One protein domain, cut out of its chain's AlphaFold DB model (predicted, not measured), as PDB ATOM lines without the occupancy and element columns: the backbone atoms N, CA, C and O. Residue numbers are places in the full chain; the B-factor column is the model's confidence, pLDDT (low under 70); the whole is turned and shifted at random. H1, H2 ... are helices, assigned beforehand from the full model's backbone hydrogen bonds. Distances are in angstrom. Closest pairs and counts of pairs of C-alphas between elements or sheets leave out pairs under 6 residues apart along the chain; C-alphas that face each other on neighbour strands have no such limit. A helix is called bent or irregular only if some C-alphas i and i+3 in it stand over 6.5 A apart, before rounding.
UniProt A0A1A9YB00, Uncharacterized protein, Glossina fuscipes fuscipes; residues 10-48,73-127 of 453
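Overview. This is residues 10 to 48 and 73 to 127 of the 453 residues of an uncharacterized protein of Glossina fuscipes fuscipes (UniProt A0A1A9YB00). Five helices form a loosely joined set with few contacts: H2, H1, H5 and H3 follow one another from one end of the domain to the other, and H4 spans from the later part of H1 to near the start of H5. H1 and H5 meet at their first turns, H3 crosses H5, and the link 82 to 93 folds back from H3 to H4. The printed part has 94 residues, with five named helices in the order H1 to H5 and no named strand: all helix. The whole is compact, radius of gyration of the C-alphas 13.8 A, spanning 39 by 34 by 25 A.

Arrangement. H1, residues 15 to 26, is close to but not clearly touching H2, residues 33 to 46; their closest C-alphas, Gly 23 and Leu 39, are 7.8 A apart, at a shallow tilt of 6 degrees, opposite ways. H4, residues 94 to 107, touches H1 with residues 94 to 98 alone, closest C-alphas Leu 22 and Pro 94, 7.1 A, at a shallow tilt of 22 degrees, opposite ways. H5, residues 112 to 123, touches H1 at a steep tilt of 57 degrees, the same way, closest C-alphas Val 15 and Thr 113, 6.6 A. H3, residues 74 to 81, is about perpendicular to H5, at 76 degrees, and touches it; the C-alphas of Met 78 and Thr 118, the closest, are 5.6 A apart. H2 is apart from H4 and H5. Each O i to N i+4 pair is within hydrogen-bond range in H1, H2, H3 and H4; in H5, 6 of 8.

Along the chain. H1 begins at C-alpha 15, (99.636, -43.144, 97.960), and H5 ends at C-alpha 123, (107.740, -43.747, 83.073). From first to last C-alpha H2 measures 20.3 A, H4 20.0 A and H5 17.8 A. H5 is irregular, but only just: C-alphas 113 and 116 are 6.8 A apart.

Size, cuts and confidence. Residues 49 to 72 are not printed, and C-alphas 48 and 73 are 24.4 A apart across this cut. The link H3 to H4 is long, H4 to H5 tight. The pLDDT is under 70 in 19 residues, among them 25 to 31 and 121 to 127.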
ATOM      1  N   GLU A  10      98.360 -39.549  87.165       62.38
ATOM      2  CA  GLU A  10      98.779 -38.144  87.267       62.38
ATOM      3  C   GLU A  10      97.844 -37.251  88.097       62.38
ATOM      4  O   GLU A  10      98.278 -36.217  88.606       62.38
ATOM      5  N   ALA A  11      96.579 -37.646  88.272       72.00
ATOM      6  CA  ALA A  11      95.625 -36.929  89.113       72.00
ATOM      7  C   ALA A  11      95.713 -37.338  90.592       72.00
ATOM      8  O   ALA A  11      95.120 -36.672  91.444       72.00
ATOM      9  N   LEU A  12      96.444 -38.413  90.912       77.38
ATOM     10  CA  LEU A  12      96.535 -38.925  92.274       77.38
ATOM     11  C   LEU A  12      97.622 -38.189  93.049       77.38
ATOM     12  O   LEU A  12      98.803 -38.171  92.702       77.38
ATOM     13  N   SER A  13      97.197 -37.573  94.142       74.25
ATOM     14  CA  SER A  13      98.049 -36.754  94.999       74.25
ATOM     15  C   SER A  13      98.590 -37.533  96.198       74.25
ATOM     16  O   SER A  13      99.526 -37.079  96.861       74.25
ATOM     17  N   THR A  14      98.023 -38.714  96.472       77.94
ATOM     18  CA  THR A  14      98.358 -39.534  97.639       77.94
ATOM     19  C   THR A  14      98.569 -41.008  97.286       77.94
ATOM     20  O   THR A  14      97.962 -41.552  96.366       77.94
ATOM     21  N   VAL A  15      99.413 -41.687  98.069       70.19
ATOM     22  CA  VAL A  15      99.636 -43.144  97.960       70.19
ATOM     23  C   VAL A  15      98.349 -43.927  98.232       70.19
ATOM     24  O   VAL A  15      98.123 -44.975  97.640       70.19
ATOM     25  N   GLU A  16      97.467 -43.396  99.076       76.38
ATOM     26  CA  GLU A  16      96.185 -44.027  99.386       76.38
ATOM     27  C   GLU A  16      95.238 -44.040  98.176       76.38
ATOM     28  O   GLU A  16      94.573 -45.040  97.913       76.38
ATOM     29  N   GLU A  17      95.224 -42.964  97.387       80.88
ATOM     30  CA  GLU A  17      94.508 -42.924  96.109       80.88
ATOM     31  C   GLU A  17      95.092 -43.932  95.106       80.88
ATOM     32  O   GLU A  17      94.331 -44.638  94.444       80.88
ATOM     33  N   MET A  18      96.427 -44.071  95.050       77.00
ATOM     34  CA  MET A  18      97.088 -45.088  94.217       77.00
ATOM     35  C   MET A  18      96.706 -46.507  94.636       77.00
ATOM     36  O   MET A  18      96.366 -47.322  93.781       77.00
ATOM     37  N   ARG A  19      96.699 -46.804  95.941       72.50
ATOM     38  CA  ARG A  19      96.283 -48.116  96.453       72.50
ATOM     39  C   ARG A  19      94.824 -48.415  96.140       72.50
ATOM     40  O   ARG A  19      94.529 -49.525  95.711       72.50
ATOM     41  N   LYS A  20      93.917 -47.450  96.315       79.38
ATOM     42  CA  LYS A  20      92.494 -47.624  95.980       79.38
ATOM     43  C   LYS A  20      92.311 -47.937  94.502       79.38
ATOM     44  O   LYS A  20      91.589 -48.870  94.163       79.38
ATOM     45  N   LEU A  21      93.003 -47.207  93.634       79.06
ATOM     46  CA  LEU A  21      92.897 -47.399  92.196       79.06
ATOM     47  C   LEU A  21      93.514 -48.737  91.744       79.06
ATOM     48  O   LEU A  21      92.883 -49.480  90.996       79.06
ATOM     49  N   LEU A  22      94.689 -49.101  92.267       71.94
ATOM     50  CA  LEU A  22      95.333 -50.394  91.995       71.94
ATOM     51  C   LEU A  22      94.564 -51.575  92.609       71.94
ATOM     52  O   LEU A  22      94.531 -52.653  92.022       71.94
ATOM     53  N   GLY A  23      93.893 -51.374  93.744       72.94
ATOM     54  CA  GLY A  23      92.998 -52.356  94.358       72.94
ATOM     55  C   GLY A  23      91.751 -52.621  93.513       72.94
ATOM     56  O   GLY A  23      91.367 -53.776  93.335       72.94
ATOM     57  N   VAL A  24      91.158 -51.576  92.923       75.56
ATOM     58  CA  VAL A  24      90.069 -51.714  91.938       75.56
ATOM     59  C   VAL A  24      90.555 -52.471  90.699       75.56
ATOM     60  O   VAL A  24      89.846 -53.341  90.195       75.56
ATOM     61  N   LEU A  25      91.784 -52.201  90.254       64.75
ATOM     62  CA  LEU A  25      92.388 -52.846  89.091       64.75
ATOM     63  C   LEU A  25      92.648 -54.344  89.302       64.75
ATOM     64  O   LEU A  25      92.257 -55.174  88.483       64.75
ATOM     65  N   ALA A  26      93.256 -54.693  90.435       63.47
ATOM     66  CA  ALA A  26      93.489 -56.076  90.840       63.47
ATOM     67  C   ALA A  26      92.171 -56.825  91.127       63.47
ATOM     68  O   ALA A  26      92.124 -58.053  91.072       63.47
ATOM     69  N   GLY A  27      91.092 -56.090  91.418       57.03
ATOM     70  CA  GLY A  27      89.756 -56.609  91.704       57.03
ATOM     71  C   GLY A  27      88.832 -56.766  90.492       57.03
ATOM     72  O   GLY A  27      87.678 -57.152  90.685       57.03
ATOM     73  N   SER A  28      89.293 -56.503  89.262       51.47
ATOM     74  CA  SER A  28      88.427 -56.432  88.071       51.47
ATOM     75  C   SER A  28      87.703 -57.737  87.685       51.47
ATOM     76  O   SER A  28      86.808 -57.684  86.845       51.47
ATOM     77  N   THR A  29      87.970 -58.882  88.318       50.66
ATOM     78  CA  THR A  29      87.026 -60.016  88.358       50.66
ATOM     79  C   THR A  29      87.223 -60.810  89.656       50.66
ATOM     80  O   THR A  29      88.101 -61.661  89.720       50.66
ATOM     81  N   ASN A  30      86.402 -60.546  90.681       60.62
ATOM     82  CA  ASN A  30      86.338 -61.263  91.971       60.62
ATOM     83  C   ASN A  30      87.672 -61.343  92.755       60.62
ATOM     84  O   ASN A  30      88.359 -62.366  92.687       60.62
ATOM     85  N   PRO A  31      88.035 -60.317  93.553       65.62
ATOM     86  CA  PRO A  31      89.240 -60.373  94.379       65.62
ATOM     87  C   PRO A  31      89.174 -61.520  95.398       65.62
ATOM     88  O   PRO A  31      88.122 -61.818  95.969       65.62
ATOM     89  N   SER A  32      90.317 -62.168  95.635       76.75
ATOM     90  CA  SER A  32      90.417 -63.239  96.627       76.75
ATOM     91  C   SER A  32      90.173 -62.706  98.046       76.75
ATOM     92  O   SER A  32      90.439 -61.539  98.339       76.75
ATOM     93  N   LYS A  33      89.708 -63.569  98.958       82.12
ATOM     94  CA  LYS A  33      89.503 -63.208 100.373       82.12
ATOM     95  C   LYS A  33      90.786 -62.671 101.031       82.12
ATOM     96  O   LYS A  33      90.699 -61.737 101.819       82.12
ATOM     97  N   ASP A  34      91.953 -63.205 100.657       76.81
ATOM     98  CA  ASP A  34      93.260 -62.731 101.140       76.81
ATOM     99  C   ASP A  34      93.558 -61.300 100.664       76.81
ATOM    100  O   ASP A  34      94.028 -60.466 101.433       76.81
ATOM    101  N   THR A  35      93.204 -60.968  99.417       72.00
ATOM    102  CA  THR A  35      93.350 -59.609  98.869       72.00
ATOM    103  C   THR A  35      92.501 -58.599  99.642       72.00
ATOM    104  O   THR A  35      92.973 -57.507  99.947       72.00
ATOM    105  N   ILE A  36      91.263 -58.968  99.985       79.25
ATOM    106  CA  ILE A  36      90.346 -58.113 100.751       79.25
ATOM    107  C   ILE A  36      90.872 -57.902 102.179       79.25
ATOM    108  O   ILE A  36      90.947 -56.764 102.635       79.25
ATOM    109  N   GLU A  37      91.302 -58.967 102.861       83.81
ATOM    110  CA  GLU A  37      91.848 -58.887 104.224       83.81
ATOM    111  C   GLU A  37      93.144 -58.057 104.277       83.81
ATOM    112  O   GLU A  37      93.348 -57.262 105.196       83.81
ATOM    113  N   ARG A  38      94.005 -58.171 103.257       77.00
ATOM    114  CA  ARG A  38      95.208 -57.333 103.126       77.00
ATOM    115  C   ARG A  38      94.874 -55.857 102.921       77.00
ATOM    116  O   ARG A  38      95.516 -55.015 103.545       77.00
ATOM    117  N   LEU A  39      93.877 -55.538 102.091       75.00
ATOM    118  CA  LEU A  39      93.416 -54.160 101.896       75.00
ATOM    119  C   LEU A  39      92.867 -53.565 103.201       75.00
ATOM    120  O   LEU A  39      93.260 -52.461 103.570       75.00
ATOM    121  N   GLU A  40      92.057 -54.316 103.952       79.94
ATOM    122  CA  GLU A  40      91.515 -53.882 105.251       79.94
ATOM    123  C   GLU A  40      92.625 -53.693 106.307       79.94
ATOM    124  O   GLU A  40      92.650 -52.719 107.070       79.94
ATOM    125  N   LYS A  41      93.627 -54.581 106.315       81.94
ATOM    126  CA  LYS A  41      94.815 -54.453 107.170       81.94
ATOM    127  C   LYS A  41      95.659 -53.221 106.821       81.94
ATOM    128  O   LYS A  41      96.215 -52.586 107.716       81.94
ATOM    129  N   LEU A  42      95.774 -52.872 105.540       65.25
ATOM    130  CA  LEU A  42      96.476 -51.661 105.108       65.25
ATOM    131  C   LEU A  42      95.684 -50.398 105.471       65.25
ATOM    132  O   LEU A  42      96.269 -49.455 106.002       65.25
ATOM    133  N   GLU A  43      94.365 -50.397 105.279       71.50
ATOM    134  CA  GLU A  43      93.500 -49.267 105.642       71.50
ATOM    135  C   GLU A  43      93.576 -48.960 107.147       71.50
ATOM    136  O   GLU A  43      93.736 -47.803 107.546       71.50
ATOM    137  N   THR A  44      93.585 -49.994 107.994       76.56
ATOM    138  CA  THR A  44      93.736 -49.849 109.454       76.56
ATOM    139  C   THR A  44      95.144 -49.433 109.889       76.56
ATOM    140  O   THR A  44      95.289 -48.698 110.868       76.56
ATOM    141  N   LYS A  45      96.195 -49.842 109.163       73.69
ATOM    142  CA  LYS A  45      97.584 -49.429 109.443       73.69
ATOM    143  C   LYS A  45      97.812 -47.939 109.170       73.69
ATOM    144  O   LYS A  45      98.602 -47.311 109.874       73.69
ATOM    145  N   TYR A  46      97.131 -47.382 108.170       56.12
ATOM    146  CA  TYR A  46      97.373 -46.020 107.685       56.12
ATOM    147  C   TYR A  46      96.207 -45.054 107.898       56.12
ATOM    148  O   TYR A  46      96.295 -43.911 107.444       56.12
ATOM    149  N   THR A  47      95.153 -45.452 108.624       58.91
ATOM    150  CA  THR A  47      94.102 -44.514 109.031       58.91
ATOM    151  C   THR A  47      94.773 -43.351 109.768       58.91
ATOM    152  O   THR A  47      95.400 -43.576 110.811       58.91
ATOM    153  N   PRO A  48      94.698 -42.109 109.254       42.62
ATOM    154  CA  PRO A  48      95.323 -40.976 109.907       42.62
ATOM    155  C   PRO A  48      94.745 -40.887 111.309       42.62
ATOM    156  O   PRO A  48      93.533 -40.747 111.485       42.62
ATOM    157  N   SER A  73     114.243 -32.051  98.230       85.56
ATOM    158  CA  SER A  73     113.748 -31.596  96.931       85.56
ATOM    159  C   SER A  73     113.423 -32.798  96.036       85.56
ATOM    160  O   SER A  73     114.163 -33.786  96.039       85.56
ATOM    161  N   SER A  74     112.368 -32.681  95.220       79.00
ATOM    162  CA  SER A  74     111.923 -33.709  94.260       79.00
ATOM    163  C   SER A  74     113.072 -34.274  93.411       79.00
ATOM    164  O   SER A  74     113.189 -35.483  93.236       79.00
ATOM    165  N   ASN A  75     114.004 -33.419  92.972       80.94
ATOM    166  CA  ASN A  75     115.144 -33.834  92.145       80.94
ATOM    167  C   ASN A  75     116.115 -34.769  92.887       80.94
ATOM    168  O   ASN A  75     116.691 -35.674  92.287       80.94
ATOM    169  N   ASN A  76     116.297 -34.564  94.194       88.12
ATOM    170  CA  ASN A  76     117.143 -35.429  95.019       88.12
ATOM    171  C   ASN A  76     116.444 -36.775  95.269       88.12
ATOM    172  O   ASN A  76     117.062 -37.826  95.106       88.12
ATOM    173  N   ALA A  77     115.138 -36.743  95.561       86.19
ATOM    174  CA  ALA A  77     114.328 -37.954  95.681       86.19
ATOM    175  C   ALA A  77     114.387 -38.793  94.390       86.19
ATOM    176  O   ALA A  77     114.713 -39.974  94.444       86.19
ATOM    177  N   MET A  78     114.213 -38.171  93.222       85.75
ATOM    178  CA  MET A  78     114.269 -38.851  91.924       85.75
ATOM    179  C   MET A  78     115.622 -39.528  91.659       85.75
ATOM    180  O   MET A  78     115.669 -40.660  91.180       85.75
ATOM    181  N   GLY A  79     116.732 -38.869  92.008       88.19
ATOM    182  CA  GLY A  79     118.067 -39.461  91.895       88.19
ATOM    183  C   GLY A  79     118.238 -40.722  92.748       88.19
ATOM    184  O   GLY A  79     118.928 -41.650  92.333       88.19
ATOM    185  N   ARG A  80     117.583 -40.791  93.914       89.00
ATOM    186  CA  ARG A  80     117.589 -41.985  94.774       89.00
ATOM    187  C   ARG A  80     116.676 -43.086  94.239       89.00
ATOM    188  O   ARG A  80     117.127 -44.222  94.149       89.00
ATOM    189  N   VAL A  81     115.460 -42.741  93.812       88.38
ATOM    190  CA  VAL A  81     114.477 -43.698  93.267       88.38
ATOM    191  C   VAL A  81     115.026 -44.396  92.016       88.38
ATOM    192  O   VAL A  81     114.903 -45.607  91.879       88.38
ATOM    193  N   ARG A  82     115.735 -43.673  91.135       86.69
ATOM    194  CA  ARG A  82     116.379 -44.255  89.938       86.69
ATOM    195  C   ARG A  82     117.424 -45.333  90.243       86.69
ATOM    196  O   ARG A  82     117.726 -46.138  89.366       86.69
ATOM    197  N   ASN A  83     117.988 -45.332  91.450       89.62
ATOM    198  CA  ASN A  83     119.005 -46.291  91.880       89.62
ATOM    199  C   ASN A  83     118.424 -47.455  92.694       89.62
ATOM    200  O   ASN A  83     119.187 -48.279  93.200       89.62
ATOM    201  N   TRP A  84     117.102 -47.533  92.852       91.75
ATOM    202  CA  TRP A  84     116.492 -48.646  93.563       91.75
ATOM    203  C   TRP A  84     116.659 -49.966  92.800       91.75
ATOM    204  O   TRP A  84     116.587 -49.994  91.569       91.75
ATOM    205  N   PRO A  85     116.870 -51.082  93.519       84.06
ATOM    206  CA  PRO A  85     117.008 -52.399  92.903       84.06
ATOM    207  C   PRO A  85     115.664 -52.970  92.426       84.06
ATOM    208  O   PRO A  85     115.644 -53.961  91.701       84.06
ATOM    209  N   VAL A  86     114.549 -52.363  92.840       84.88
ATOM    210  CA  VAL A  86     113.193 -52.826  92.546       84.88
ATOM    211  C   VAL A  86     112.693 -52.146  91.275       84.88
ATOM    212  O   VAL A  86     112.621 -50.921  91.199       84.88
ATOM    213  N   LYS A  87     112.348 -52.958  90.277       85.56
ATOM    214  CA  LYS A  87     111.654 -52.546  89.054       85.56
ATOM    215  C   LYS A  87     110.363 -53.346  88.960       85.56
ATOM    216  O   LYS A  87     110.364 -54.513  89.338       85.56
ATOM    217  N   ASP A  88     109.300 -52.714  88.479       81.69
ATOM    218  CA  ASP A  88     108.073 -53.426  88.131       81.69
ATOM    219  C   ASP A  88     108.354 -54.296  86.899       81.69
ATOM    220  O   ASP A  88     108.722 -53.776  85.842       81.69
ATOM    221  N   ASP A  89     108.262 -55.612  87.061       81.94
ATOM    222  CA  ASP A  89     108.409 -56.591  85.984       81.94
ATOM    223  C   ASP A  89     107.071 -56.918  85.308       81.94
ATOM    224  O   ASP A  89     107.059 -57.614  84.296       81.94
ATOM    225  N   GLY A  90     105.954 -56.385  85.819       83.31
ATOM    226  CA  GLY A  90     104.604 -56.660  85.332       83.31
ATOM    227  C   GLY A  90     104.036 -58.017  85.764       83.31
ATOM    228  O   GLY A  90     102.825 -58.208  85.666       83.31
ATOM    229  N   ASP A  91     104.876 -58.920  86.276       76.62
ATOM    230  CA  ASP A  91     104.490 -60.250  86.759       76.62
ATOM    231  C   ASP A  91     104.257 -60.260  88.281       76.62
ATOM    232  O   ASP A  91     103.511 -61.092  88.809       76.62
ATOM    233  N   THR A  92     104.881 -59.327  89.005       82.69
ATOM    234  CA  THR A  92     104.733 -59.186  90.455       82.69
ATOM    235  C   THR A  92     103.352 -58.640  90.819       82.69
ATOM    236  O   THR A  92     102.830 -57.719  90.191       82.69
ATOM    237  N   ASN A  93     102.757 -59.177  91.890       86.06
ATOM    238  CA  ASN A  93     101.501 -58.670  92.436       86.06
ATOM    239  C   ASN A  93     101.617 -57.150  92.702       86.06
ATOM    240  O   ASN A  93     102.486 -56.751  93.483       86.06
ATOM    241  N   PRO A  94     100.738 -56.301  92.130       80.56
ATOM    242  CA  PRO A  94     100.813 -54.848  92.290       80.56
ATOM    243  C   PRO A  94     100.848 -54.393  93.753       80.56
ATOM    244  O   PRO A  94     101.507 -53.410  94.078       80.56
ATOM    245  N   LEU A  95     100.183 -55.121  94.654       84.31
ATOM    246  CA  LEU A  95     100.198 -54.813  96.085       84.31
ATOM    247  C   LEU A  95     101.558 -55.107  96.726       84.31
ATOM    248  O   LEU A  95     102.018 -54.327  97.554       84.31
ATOM    249  N   GLU A  96     102.225 -56.190  96.322       88.38
ATOM    250  CA  GLU A  96     103.571 -56.517  96.806       88.38
ATOM    251  C   GLU A  96     104.597 -55.495  96.299       88.38
ATOM    252  O   GLU A  96     105.503 -55.095  97.031       88.38
ATOM    253  N   PHE A  97     104.426 -55.012  95.067       88.12
ATOM    254  CA  PHE A  97     105.247 -53.933  94.529       88.12
ATOM    255  C   PHE A  97     105.083 -52.632  95.333       88.12
ATOM    256  O   PHE A  97     106.083 -52.018  95.703       88.12
ATOM    257  N   ILE A  98     103.848 -52.244  95.676       87.81
ATOM    258  CA  ILE A  98     103.590 -51.075  96.532       87.81
ATOM    259  C   ILE A  98     104.220 -51.256  97.918       87.81
ATOM    260  O   ILE A  98     104.894 -50.346  98.392       87.81
ATOM    261  N   GLU A  99     104.066 -52.421  98.554       90.00
ATOM    262  CA  GLU A  99     104.682 -52.693  99.862       90.00
ATOM    263  C   GLU A  99     106.210 -52.524  99.818       90.00
ATOM    264  O   GLU A  99     106.785 -51.877 100.696       90.00
ATOM    265  N   ARG A 100     106.869 -53.010  98.757       93.25
ATOM    266  CA  ARG A 100     108.315 -52.813  98.558       93.25
ATOM    267  C   ARG A 100     108.684 -51.346  98.335       93.25
ATOM    268  O   ARG A 100     109.725 -50.903  98.818       93.25
ATOM    269  N   LEU A 101     107.864 -50.575  97.617       90.88
ATOM    270  CA  LEU A 101     108.089 -49.134  97.442       90.88
ATOM    271  C   LEU A 101     107.978 -48.374  98.769       90.88
ATOM    272  O   LEU A 101     108.759 -47.453  99.014       90.88
ATOM    273  N   GLU A 102     107.036 -48.761  99.630       92.06
ATOM    274  CA  GLU A 102     106.879 -48.187 100.969       92.06
ATOM    275  C   GLU A 102     108.089 -48.485 101.855       92.06
ATOM    276  O   GLU A 102     108.635 -47.567 102.469       92.06
ATOM    277  N   GLU A 103     108.554 -49.737 101.859       94.19
ATOM    278  CA  GLU A 103     109.749 -50.164 102.594       94.19
ATOM    279  C   GLU A 103     111.001 -49.401 102.133       94.19
ATOM    280  O   GLU A 103     111.797 -48.926 102.949       94.19
ATOM    281  N   LEU A 104     111.165 -49.216 100.819       93.19
ATOM    282  CA  LEU A 104     112.262 -48.423 100.265       93.19
ATOM    283  C   LEU A 104     112.148 -46.950 100.669       93.19
ATOM    284  O   LEU A 104     113.151 -46.332 101.024       93.19
ATOM    285  N   CYS A 105     110.949 -46.372 100.673       94.12
ATOM    286  CA  CYS A 105     110.769 -44.992 101.119       94.12
ATOM    287  C   CYS A 105     111.150 -44.794 102.581       94.12
ATOM    288  O   CYS A 105     111.859 -43.838 102.889       94.12
ATOM    289  N   GLU A 106     110.743 -45.713 103.453       93.56
ATOM    290  CA  GLU A 106     111.131 -45.692 104.862       93.56
ATOM    291  C   GLU A 106     112.653 -45.855 105.023       93.56
ATOM    292  O   GLU A 106     113.287 -45.094 105.751       93.56
ATOM    293  N   THR A 107     113.263 -46.764 104.255       95.56
ATOM    294  CA  THR A 107     114.715 -47.019 104.278       95.56
ATOM    295  C   THR A 107     115.539 -45.805 103.836       95.56
ATOM    296  O   THR A 107     116.607 -45.537 104.387       95.56
ATOM    297  N   TYR A 108     115.065 -45.065 102.832       91.81
ATOM    298  CA  TYR A 108     115.788 -43.931 102.244       91.81
ATOM    299  C   TYR A 108     115.336 -42.556 102.769       91.81
ATOM    300  O   TYR A 108     115.810 -41.542 102.241       91.81
ATOM    301  N   ASP A 109     114.464 -42.525 103.786       94.06
ATOM    302  CA  ASP A 109     113.812 -41.327 104.345       94.06
ATOM    303  C   ASP A 109     113.162 -40.450 103.254       94.06
ATOM    304  O   ASP A 109     113.278 -39.224 103.231       94.06
ATOM    305  N   ILE A 110     112.514 -41.100 102.280       93.31
ATOM    306  CA  ILE A 110     111.766 -40.428 101.214       93.31
ATOM    307  C   ILE A 110     110.310 -40.333 101.648       93.31
ATOM    308  O   ILE A 110     109.672 -41.327 101.990       93.31
ATOM    309  N   GLN A 111     109.750 -39.126 101.605       91.56
ATOM    310  CA  GLN A 111     108.336 -38.946 101.906       91.56
ATOM    311  C   GLN A 111     107.479 -39.689 100.881       91.56
ATOM    312  O   GLN A 111     107.580 -39.438  99.681       91.56
ATOM    313  N   LEU A 112     106.577 -40.542 101.368       88.25
ATOM    314  CA  LEU A 112     105.614 -41.302 100.560       88.25
ATOM    315  C   LEU A 112     104.815 -40.426  99.579       88.25
ATOM    316  O   LEU A 112     104.485 -40.858  98.481       88.25
ATOM    317  N   THR A 113     104.565 -39.164  99.932       86.94
ATOM    318  CA  THR A 113     103.883 -38.168  99.086       86.94
ATOM    319  C   THR A 113     104.662 -37.780  97.824       86.94
ATOM    320  O   THR A 113     104.082 -37.214  96.898       86.94
ATOM    321  N   LEU A 114     105.966 -38.064  97.766       88.62
ATOM    322  CA  LEU A 114     106.808 -37.808  96.600       88.62
ATOM    323  C   LEU A 114     106.818 -38.979  95.612       88.62
ATOM    324  O   LEU A 114     107.131 -38.752  94.444       88.62
ATOM    325  N   ILE A 115     106.430 -40.192  96.032       86.62
ATOM    326  CA  ILE A 115     106.447 -41.386  95.172       86.62
ATOM    327  C   ILE A 115     105.632 -41.174  93.895       86.62
ATOM    328  O   ILE A 115     106.228 -41.342  92.830       86.62
ATOM    329  N   PRO A 116     104.351 -40.740  93.942       82.62
ATOM    330  CA  PRO A 116     103.539 -40.606  92.733       82.62
ATOM    331  C   PRO A 116     104.203 -39.709  91.688       82.62
ATOM    332  O   PRO A 116     104.330 -40.077  90.524       82.62
ATOM    333  N   LYS A 117     104.732 -38.568  92.143       82.19
ATOM    334  CA  LYS A 117     105.405 -37.578  91.297       82.19
ATOM    335  C   LYS A 117     106.691 -38.136  90.694       82.19
ATOM    336  O   LYS A 117     106.914 -38.004  89.500       82.19
ATOM    337  N   THR A 118     107.513 -38.804  91.503       81.81
ATOM    338  CA  THR A 118     108.772 -39.387  91.016       81.81
ATOM    339  C   THR A 118     108.569 -40.603  90.112       81.81
ATOM    340  O   THR A 118     109.375 -40.810  89.211       81.81
ATOM    341  N   MET A 119     107.512 -41.396  90.326       75.62
ATOM    342  CA  MET A 119     107.195 -42.568  89.506       75.62
ATOM    343  C   MET A 119     106.699 -42.183  88.114       75.62
ATOM    344  O   MET A 119     107.061 -42.856  87.153       75.62
ATOM    345  N   ILE A 120     105.912 -41.112  87.992       72.44
ATOM    346  CA  ILE A 120     105.470 -40.592  86.691       72.44
ATOM    347  C   ILE A 120     106.687 -40.147  85.868       72.44
ATOM    348  O   ILE A 120     106.872 -40.616  84.750       72.44
ATOM    349  N   ASP A 121     107.606 -39.387  86.470       64.38
ATOM    350  CA  ASP A 121     108.852 -38.951  85.813       64.38
ATOM    351  C   ASP A 121     109.810 -40.118  85.456       64.38
ATOM    352  O   ASP A 121     110.774 -39.949  84.703       64.38
ATOM    353  N   LEU A 122     109.588 -41.311  86.020       61.47
ATOM    354  CA  LEU A 122     110.314 -42.546  85.699       61.47
ATOM    355  C   LEU A 122     109.715 -43.290  84.496       61.47
ATOM    356  O   LEU A 122     110.457 -43.999  83.810       61.47
ATOM    357  N   GLN A 123     108.419 -43.118  84.214       56.91
ATOM    358  CA  GLN A 123     107.740 -43.747  83.073       56.91
ATOM    359  C   GLN A 123     108.256 -43.206  81.735       56.91
ATOM    360  O   GLN A 123     108.441 -43.982  80.801       56.91
ATOM    361  N   ASP A 124     108.624 -41.924  81.675       45.12
ATOM    362  CA  ASP A 124     109.185 -41.288  80.473       45.12
ATOM    363  C   ASP A 124     110.568 -41.832  80.062       45.12
ATOM    364  O   ASP A 124     111.068 -41.545  78.973       45.12
ATOM    365  N   VAL A 125     111.217 -42.623  80.925       38.25
ATOM    366  CA  VAL A 125     112.582 -43.132  80.707       38.25
ATOM    367  C   VAL A 125     112.594 -44.602  80.261       38.25
ATOM    368  O   VAL A 125     113.609 -45.074  79.744       38.25
ATOM    369  N   ILE A 126     111.488 -45.339  80.417       35.00
ATOM    370  CA  ILE A 126     111.420 -46.771  80.096       35.00
ATOM    371  C   ILE A 126     110.596 -46.959  78.812       35.00
ATOM    372  O   ILE A 126     109.387 -46.738  78.835       35.00
ATOM    373  N   PRO A 127     111.201 -47.379  77.683       36.69
ATOM    374  CA  PRO A 127     110.446 -47.607  76.455       36.69
ATOM    375  C   PRO A 127     109.407 -48.715  76.672       36.69
ATOM    376  O   PRO A 127     109.744 -49.842  77.033       36.69
TER     377      PRO A 127